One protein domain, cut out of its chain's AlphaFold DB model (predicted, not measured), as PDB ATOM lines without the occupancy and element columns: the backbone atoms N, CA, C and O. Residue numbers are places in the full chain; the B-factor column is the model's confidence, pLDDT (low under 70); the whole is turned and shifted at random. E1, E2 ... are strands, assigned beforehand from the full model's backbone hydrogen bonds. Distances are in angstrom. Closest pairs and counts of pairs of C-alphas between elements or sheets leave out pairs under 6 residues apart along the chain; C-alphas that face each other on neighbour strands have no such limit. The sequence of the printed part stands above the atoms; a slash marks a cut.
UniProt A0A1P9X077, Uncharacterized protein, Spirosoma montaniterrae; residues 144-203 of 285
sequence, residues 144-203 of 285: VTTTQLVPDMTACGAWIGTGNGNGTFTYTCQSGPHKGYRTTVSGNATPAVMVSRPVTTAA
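Overview. This is residues 144 to 203 of the 285 residues of an uncharacterized protein of Spirosoma montaniterrae (UniProt A0A1P9X077). A bent ribbon of two antiparallel strands, E1 and E5, extends from a small twisted three-stranded sheet, E2, E3 and E4. That sheet, in this order, is a meander, each strand the antiparallel neighbour of the one before. The printed part has 60 residues with five named strands, E1 to E5, and no named helix: all strand. It is loose, radius of gyration of the C-alphas 13.8 A, spanning 46 by 24 by 14 A.

Along the chain. Find C-alpha 144 at (12.775, -44.120, -55.255); E1 runs 22.2 A to residue 152, bending by 52 degrees at 149. Next come E2, residues 158 to 163; E3, residues 168 to 175, 22.0 A; E4, residues 182 to 186. E5, residues 193 to 201, 22.4 A, bends by 51 degrees at 198 and ends at (9.078, -40.211, -53.314).

Arrangement. Look at N 152 and O 193, 2.8 A, between E1 and E5. Hairpin E2 and E3 has N 162 and O 170, 2.8 A; hairpin E3 and E4 has N 171 and O 183, 2.8 A. E1 and E3 are apart.

Size, cuts and confidence. The farthest C-alphas, Gly 165 and Ala 203, are 45.7 A apart. The printed part has no cut and no long link; residues 202 to 203 are under pLDDT 70.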
ATOM      1  N   VAL A 144      11.673 -43.786 -56.155       75.94
ATOM      2  CA  VAL A 144      12.775 -44.120 -55.255       75.94
ATOM      3  C   VAL A 144      12.171 -44.335 -53.879       75.94
ATOM      4  O   VAL A 144      11.631 -43.415 -53.267       75.94
ATOM      5  N   THR A 145      12.250 -45.570 -53.395       79.31
ATOM      6  CA  THR A 145      11.895 -45.885 -52.012       79.31
ATOM      7  C   THR A 145      13.111 -45.612 -51.147       79.31
ATOM      8  O   THR A 145      14.077 -46.375 -51.167       79.31
ATOM      9  N   THR A 146      13.081 -44.511 -50.402       80.69
ATOM     10  CA  THR A 146      14.077 -44.239 -49.367       80.69
ATOM     11  C   THR A 146      13.519 -44.628 -48.009       80.69
ATOM     12  O   THR A 146      12.320 -44.546 -47.738       80.69
ATOM     13  N   THR A 147      14.397 -45.095 -47.134       84.25
ATOM     14  CA  THR A 147      14.024 -45.400 -45.758       84.25
ATOM     15  C   THR A 147      14.142 -44.120 -44.942       84.25
ATOM     16  O   THR A 147      15.252 -43.632 -44.733       84.25
ATOM     17  N   GLN A 148      13.021 -43.571 -44.478       87.81
ATOM     18  CA  GLN A 148      13.023 -42.405 -43.595       87.81
ATOM     19  C   GLN A 148      12.685 -42.840 -42.168       87.81
ATOM     20  O   GLN A 148      11.806 -43.675 -41.944       87.81
ATOM     21  N   LEU A 149      13.397 -42.281 -41.189       88.69
ATOM     22  CA  LEU A 149      13.047 -42.427 -39.779       88.69
ATOM     23  C   LEU A 149      11.886 -41.484 -39.475       88.69
ATOM     24  O   LEU A 149      12.028 -40.266 -39.578       88.69
ATOM     25  N   VAL A 150      10.736 -42.057 -39.130       89.31
ATOM     26  CA  VAL A 150       9.530 -41.310 -38.769       89.31
ATOM     27  C   VAL A 150       9.211 -41.605 -37.302       89.31
ATOM     28  O   VAL A 150       9.287 -42.771 -36.895       89.31
ATOM     29  N   PRO A 151       8.874 -40.590 -36.488       89.31
ATOM     30  CA  PRO A 151       8.445 -40.816 -35.117       89.31
ATOM     31  C   PRO A 151       7.108 -41.565 -35.098       89.31
ATOM     32  O   PRO A 151       6.118 -41.110 -35.668       89.31
ATOM     33  N   ASP A 152       7.076 -42.706 -34.416       90.19
ATOM     34  CA  ASP A 152       5.881 -43.513 -34.202       90.19
ATOM     35  C   ASP A 152       5.603 -43.641 -32.700       90.19
ATOM     36  O   ASP A 152       6.385 -44.216 -31.936       90.19
ATOM     37  N   MET A 153       4.481 -43.068 -32.268       85.88
ATOM     38  CA  MET A 153       4.044 -43.110 -30.870       85.88
ATOM     39  C   MET A 153       3.394 -44.451 -30.512       85.88
ATOM     40  O   MET A 153       3.388 -44.831 -29.346       85.88
ATOM     41  N   THR A 154       2.883 -45.183 -31.508       88.06
ATOM     42  CA  THR A 154       2.200 -46.474 -31.319       88.06
ATOM     43  C   THR A 154       3.163 -47.656 -31.271       88.06
ATOM     44  O   THR A 154       2.804 -48.740 -30.819       88.06
ATOM     45  N   ALA A 155       4.418 -47.438 -31.672       87.81
ATOM     46  CA  ALA A 155       5.474 -48.443 -31.665       87.81
ATOM     47  C   ALA A 155       5.865 -48.929 -30.252       87.81
ATOM     48  O   ALA A 155       6.524 -49.962 -30.109       87.81
ATOM     49  N   CYS A 156       5.455 -48.204 -29.209       89.00
ATOM     50  CA  CYS A 156       5.640 -48.580 -27.816       89.00
ATOM     51  C   CYS A 156       4.305 -48.519 -27.064       89.00
ATOM     52  O   CYS A 156       3.614 -47.505 -27.116       89.00
ATOM     53  N   GLY A 157       3.954 -49.580 -26.334       90.50
ATOM     54  CA  GLY A 157       2.673 -49.653 -25.619       90.50
ATOM     55  C   GLY A 157       2.647 -48.894 -24.286       90.50
ATOM     56  O   GLY A 157       1.573 -48.576 -23.787       90.50
ATOM     57  N   ALA A 158       3.812 -48.621 -23.689       91.62
ATOM     58  CA  ALA A 158       3.934 -47.916 -22.414       91.62
ATOM     59  C   ALA A 158       5.310 -47.253 -22.266       91.62
ATOM     60  O   ALA A 158       6.343 -47.873 -22.534       91.62
ATOM     61  N   TRP A 159       5.328 -46.020 -21.761       92.25
ATOM     62  CA  TRP A 159       6.540 -45.225 -21.559       92.25
ATOM     63  C   TRP A 159       6.753 -44.910 -20.081       92.25
ATOM     64  O   TRP A 159       5.800 -44.604 -19.369       92.25
ATOM     65  N   ILE A 160       8.011 -44.930 -19.631       92.81
ATOM     66  CA  ILE A 160       8.401 -44.407 -18.315       92.81
ATOM     67  C   ILE A 160       9.370 -43.243 -18.517       92.81
ATOM     68  O   ILE A 160      10.353 -43.393 -19.240       92.81
ATOM     69  N   GLY A 161       9.070 -42.080 -17.941       91.19
ATOM     70  CA  GLY A 161       9.875 -40.866 -18.081       91.19
ATOM     71  C   GLY A 161      10.668 -40.554 -16.817       91.19
ATOM     72  O   GLY A 161      10.115 -40.605 -15.722       91.19
ATOM     73  N   THR A 162      11.934 -40.175 -16.976       91.75
ATOM     74  CA  THR A 162      12.771 -39.613 -15.910       91.75
ATOM     75  C   THR A 162      13.120 -38.174 -16.275       91.75
ATOM     76  O   THR A 162      13.656 -37.920 -17.355       91.75
ATOM     77  N   GLY A 163      12.787 -37.226 -15.399       89.69
ATOM     78  CA  GLY A 163      13.135 -35.818 -15.585       89.69
ATOM     79  C   GLY A 163      14.623 -35.574 -15.340       89.69
ATOM     80  O   GLY A 163      15.183 -36.062 -14.360       89.69
ATOM     81  N   ASN A 164      15.250 -34.801 -16.218       90.12
ATOM     82  CA  ASN A 164      16.622 -34.336 -16.070       90.12
ATOM     83  C   ASN A 164      16.623 -32.892 -15.542       90.12
ATOM     84  O   ASN A 164      15.731 -32.102 -15.856       90.12
ATOM     85  N   GLY A 165      17.663 -32.505 -14.796       87.69
ATOM     86  CA  GLY A 165      17.784 -31.160 -14.202       87.69
ATOM     87  C   GLY A 165      17.867 -29.994 -15.201       87.69
ATOM     88  O   GLY A 165      17.851 -28.839 -14.794       87.69
ATOM     89  N   ASN A 166      17.937 -30.278 -16.503       88.56
ATOM     90  CA  ASN A 166      17.978 -29.302 -17.595       88.56
ATOM     91  C   ASN A 166      16.612 -29.088 -18.286       88.56
ATOM     92  O   ASN A 166      16.567 -28.509 -19.368       88.56
ATOM     93  N   GLY A 167      15.509 -29.585 -17.710       86.94
ATOM     94  CA  GLY A 167      14.162 -29.430 -18.279       86.94
ATOM     95  C   GLY A 167      13.841 -30.377 -19.444       86.94
ATOM     96  O   GLY A 167      12.861 -30.170 -20.160       86.94
ATOM     97  N   THR A 168      14.654 -31.418 -19.646       91.94
ATOM     98  CA  THR A 168      14.366 -32.512 -20.589       91.94
ATOM     99  C   THR A 168      13.864 -33.751 -19.856       91.94
ATOM    100  O   THR A 168      14.207 -33.975 -18.696       91.94
ATOM    101  N   PHE A 169      13.079 -34.581 -20.537       92.25
ATOM    102  CA  PHE A 169      12.601 -35.859 -20.020       92.25
ATOM    103  C   PHE A 169      13.154 -36.994 -20.877       92.25
ATOM    104  O   PHE A 169      12.995 -37.000 -22.100       92.25
ATOM    105  N   THR A 170      13.808 -37.963 -20.238       92.62
ATOM    106  CA  THR A 170      14.255 -39.195 -20.894       92.62
ATOM    107  C   THR A 170      13.194 -40.267 -20.694       92.62
ATOM    108  O   THR A 170      12.967 -40.716 -19.574       92.62
ATOM    109  N   TYR A 171      12.562 -40.702 -21.779       91.88
ATOM    110  CA  TYR A 171      11.564 -41.761 -21.772       91.88
ATOM    111  C   TYR A 171      12.176 -43.092 -22.207       91.88
ATOM    112  O   TYR A 171      12.898 -43.158 -23.200       91.88
ATOM    113  N   THR A 172      11.869 -44.164 -21.474       93.56
ATOM    114  CA  THR A 172      12.235 -45.543 -21.824       93.56
ATOM    115  C   THR A 172      10.979 -46.346 -22.145       93.56
ATOM    116  O   THR A 172      10.040 -46.373 -21.344       93.56
ATOM    117  N   CYS A 173      10.968 -47.008 -23.300       93.81
ATOM    118  CA  CYS A 173       9.873 -47.875 -23.720       93.81
ATOM    119  C   CYS A 173       9.834 -49.165 -22.880       93.81
ATOM    120  O   CYS A 173      10.828 -49.889 -22.807       93.81
ATOM    121  N   GLN A 174       8.694 -49.468 -22.256       94.94
ATOM    122  CA  GLN A 174       8.533 -50.608 -21.341       94.94
ATOM    123  C   GLN A 174       7.865 -51.831 -21.987       94.94
ATOM    124  O   GLN A 174       8.041 -52.953 -21.503       94.94
ATOM    125  N   SER A 175       7.124 -51.645 -23.083       90.62
ATOM    126  CA  SER A 175       6.365 -52.715 -23.741       90.62
ATOM    127  C   SER A 175       6.289 -52.543 -25.260       90.62
ATOM    128  O   SER A 175       6.354 -51.431 -25.782       90.62
ATOM    129  N   GLY A 176       6.130 -53.660 -25.974       89.44
ATOM    130  CA  GLY A 176       6.096 -53.701 -27.438       89.44
ATOM    131  C   GLY A 176       7.435 -54.103 -28.075       89.44
ATOM    132  O   GLY A 176       8.386 -54.447 -27.365       89.44
ATOM    133  N   PRO A 177       7.519 -54.078 -29.417       90.31
ATOM    134  CA  PRO A 177       8.681 -54.552 -30.177       90.31
ATOM    135  C   PRO A 177       9.955 -53.719 -29.959       90.31
ATOM    136  O   PRO A 177      11.049 -54.191 -30.249       90.31
ATOM    137  N   HIS A 178       9.836 -52.511 -29.399       90.12
ATOM    138  CA  HIS A 178      10.955 -51.607 -29.119       90.12
ATOM    139  C   HIS A 178      11.240 -51.435 -27.615       90.12
ATOM    140  O   HIS A 178      11.731 -50.388 -27.185       90.12
ATOM    141  N   LYS A 179      10.935 -52.449 -26.791       92.06
ATOM    142  CA  LYS A 179      11.224 -52.427 -25.348       92.06
ATOM    143  C   LYS A 179      12.706 -52.121 -25.086       92.06
ATOM    144  O   LYS A 179      13.592 -52.754 -25.648       92.06
ATOM    145  N   GLY A 180      12.965 -51.162 -24.199       90.81
ATOM    146  CA  GLY A 180      14.309 -50.687 -23.861       90.81
ATOM    147  C   GLY A 180      14.805 -49.508 -24.705       90.81
ATOM    148  O   GLY A 180      15.821 -48.913 -24.346       90.81
ATOM    149  N   TYR A 181      14.093 -49.115 -25.769       92.62
ATOM    150  CA  TYR A 181      14.420 -47.909 -26.533       92.62
ATOM    151  C   TYR A 181      14.298 -46.658 -25.653       92.62
ATOM    152  O   TYR A 181      13.308 -46.494 -24.933       92.62
ATOM    153  N   ARG A 182      15.306 -45.782 -25.710       93.19
ATOM    154  CA  ARG A 182      15.365 -44.531 -24.945       93.19
ATOM    155  C   ARG A 182      15.304 -43.338 -25.886       93.19
ATOM    156  O   ARG A 182      16.030 -43.301 -26.873       93.19
ATOM    157  N   THR A 183      14.476 -42.358 -25.548       92.38
ATOM    158  CA  THR A 183      14.387 -41.083 -26.265       92.38
ATOM    159  C   THR A 183      14.351 -39.931 -25.270       92.38
ATOM    160  O   THR A 183      13.776 -40.068 -24.191       92.38
ATOM    161  N   THR A 184      14.975 -38.808 -25.606       91.94
ATOM    162  CA  THR A 184      14.991 -37.611 -24.760       91.94
ATOM    163  C   THR A 184      14.277 -36.491 -25.492       91.94
ATOM    164  O   THR A 184      14.634 -36.150 -26.617       91.94
ATOM    165  N   VAL A 185      13.262 -35.920 -24.851       91.94
ATOM    166  CA  VAL A 185      12.441 -34.839 -25.405       91.94
ATOM    167  C   VAL A 185      12.470 -33.634 -24.466       91.94
ATOM    168  O   VAL A 185      12.678 -33.778 -23.260       91.94
ATOM    169  N   SER A 186      12.316 -32.429 -25.015       91.56
ATOM    170  CA  SER A 186      12.296 -31.184 -24.239       91.56
ATOM    171  C   SER A 186      10.859 -30.704 -24.016       91.56
ATOM    172  O   SER A 186      10.024 -30.777 -24.920       91.56
ATOM    173  N   GLY A 187      10.561 -30.226 -22.804       84.31
ATOM    174  CA  GLY A 187       9.236 -29.705 -22.452       84.31
ATOM    175  C   GLY A 187       8.112 -30.751 -22.510       84.31
ATOM    176  O   GLY A 187       8.299 -31.892 -22.101       84.31
ATOM    177  N   ASN A 188       6.942 -30.350 -23.024       82.62
ATOM    178  CA  ASN A 188       5.713 -31.163 -23.080       82.62
ATOM    179  C   ASN A 188       5.598 -32.048 -24.340       82.62
ATOM    180  O   ASN A 188       4.499 -32.463 -24.708       82.62
ATOM    181  N   ALA A 189       6.700 -32.302 -25.047       85.75
ATOM    182  CA  ALA A 189       6.672 -33.147 -26.235       85.75
ATOM    183  C   ALA A 189       6.426 -34.623 -25.866       85.75
ATOM    184  O   ALA A 189       6.988 -35.152 -24.909       85.75
ATOM    185  N   THR A 190       5.587 -35.307 -26.642       88.94
ATOM    186  CA  THR A 190       5.268 -36.730 -26.453       88.94
ATOM    187  C   THR A 190       6.408 -37.628 -26.952       88.94
ATOM    188  O   THR A 190       6.910 -37.394 -28.056       88.94
ATOM    189  N   PRO A 191       6.807 -38.676 -26.206       88.19
ATOM    190  CA  PRO A 191       7.852 -39.594 -26.646       88.19
ATOM    191  C   PRO A 191       7.393 -40.437 -27.844       88.19
ATOM    192  O   PRO A 191       6.263 -40.919 -27.891       88.19
ATOM    193  N   ALA A 192       8.295 -40.645 -28.802       89.94
ATOM    194  CA  ALA A 192       8.071 -41.491 -29.970       89.94
ATOM    195  C   ALA A 192       9.317 -42.337 -30.265       89.94
ATOM    196  O   ALA A 192      10.446 -41.903 -30.014       89.94
ATOM    197  N   VAL A 193       9.113 -43.543 -30.803       87.69
ATOM    198  CA  VAL A 193      10.207 -44.372 -31.327       87.69
ATOM    199  C   VAL A 193      10.476 -43.945 -32.764       87.69
ATOM    200  O   VAL A 193       9.542 -43.804 -33.549       87.69
ATOM    201  N   MET A 194      11.741 -43.751 -33.132       87.75
ATOM    202  CA  MET A 194      12.101 -43.545 -34.535       87.75
ATOM    203  C   MET A 194      12.037 -44.887 -35.268       87.75
ATOM    204  O   MET A 194      12.901 -45.741 -35.067       87.75
ATOM    205  N   VAL A 195      11.014 -45.085 -36.101       88.50
ATOM    206  CA  VAL A 195      10.830 -46.317 -36.879       88.50
ATOM    207  C   VAL A 195      11.187 -46.043 -38.336       88.50
ATOM    208  O   VAL A 195      10.800 -45.023 -38.904       88.50
ATOM    209  N   SER A 196      11.933 -46.957 -38.957       87.50
ATOM    210  CA  SER A 196      12.222 -46.902 -40.387       87.50
ATOM    211  C   SER A 196      10.963 -47.232 -41.183       87.50
ATOM    212  O   SER A 196      10.522 -48.383 -41.190       87.50
ATOM    213  N   ARG A 197      10.397 -46.241 -41.871       87.25
ATOM    214  CA  ARG A 197       9.299 -46.448 -42.817       87.25
ATOM    215  C   ARG A 197       9.800 -46.215 -44.245       87.25
ATOM    216  O   ARG A 197      10.529 -45.247 -44.476       87.25
ATOM    217  N   PRO A 198       9.441 -47.086 -45.202       83.50
ATOM    218  CA  PRO A 198       9.695 -46.812 -46.606       83.50
ATOM    219  C   PRO A 198       8.839 -45.614 -47.020       83.50
ATOM    220  O   PRO A 198       7.612 -45.656 -46.925       83.50
ATOM    221  N   VAL A 199       9.487 -44.539 -47.450       85.38
ATOM    222  CA  VAL A 199       8.830 -43.394 -48.072       85.38
ATOM    223  C   VAL A 199       9.131 -43.473 -49.557       85.38
ATOM    224  O   VAL A 199      10.284 -43.450 -49.983       85.38
ATOM    225  N   THR A 200       8.077 -43.612 -50.350       78.50
ATOM    226  CA  THR A 200       8.183 -43.588 -51.803       78.50
ATOM    227  C   THR A 200       8.023 -42.149 -52.263       78.50
ATOM    228  O   THR A 200       6.916 -41.613 -52.270       78.50
ATOM    229  N   THR A 201       9.124 -41.506 -52.635       76.25
ATOM    230  CA  THR A 201       9.078 -40.211 -53.314       76.25
ATOM    231  C   THR A 201       9.000 -40.437 -54.819       76.25
ATOM    232  O   THR A 201       9.736 -41.247 -55.389       76.25
ATOM    233  N   ALA A 202       8.089 -39.718 -55.480       67.31
ATOM    234  CA  ALA A 202       8.066 -39.666 -56.935       67.31
ATOM    235  C   ALA A 202       9.389 -39.051 -57.405       67.31
ATOM    236  O   ALA A 202       9.689 -37.898 -57.088       67.31
ATOM    237  N   ALA A 203      10.206 -39.829 -58.110       62.94
ATOM    238  CA  ALA A 203      11.391 -39.279 -58.740       62.94
ATOM    239  C   ALA A 203      10.956 -38.316 -59.850       62.94
ATOM    240  O   ALA A 203       9.997 -38.578 -60.573       62.94
TER     241      ALA A 203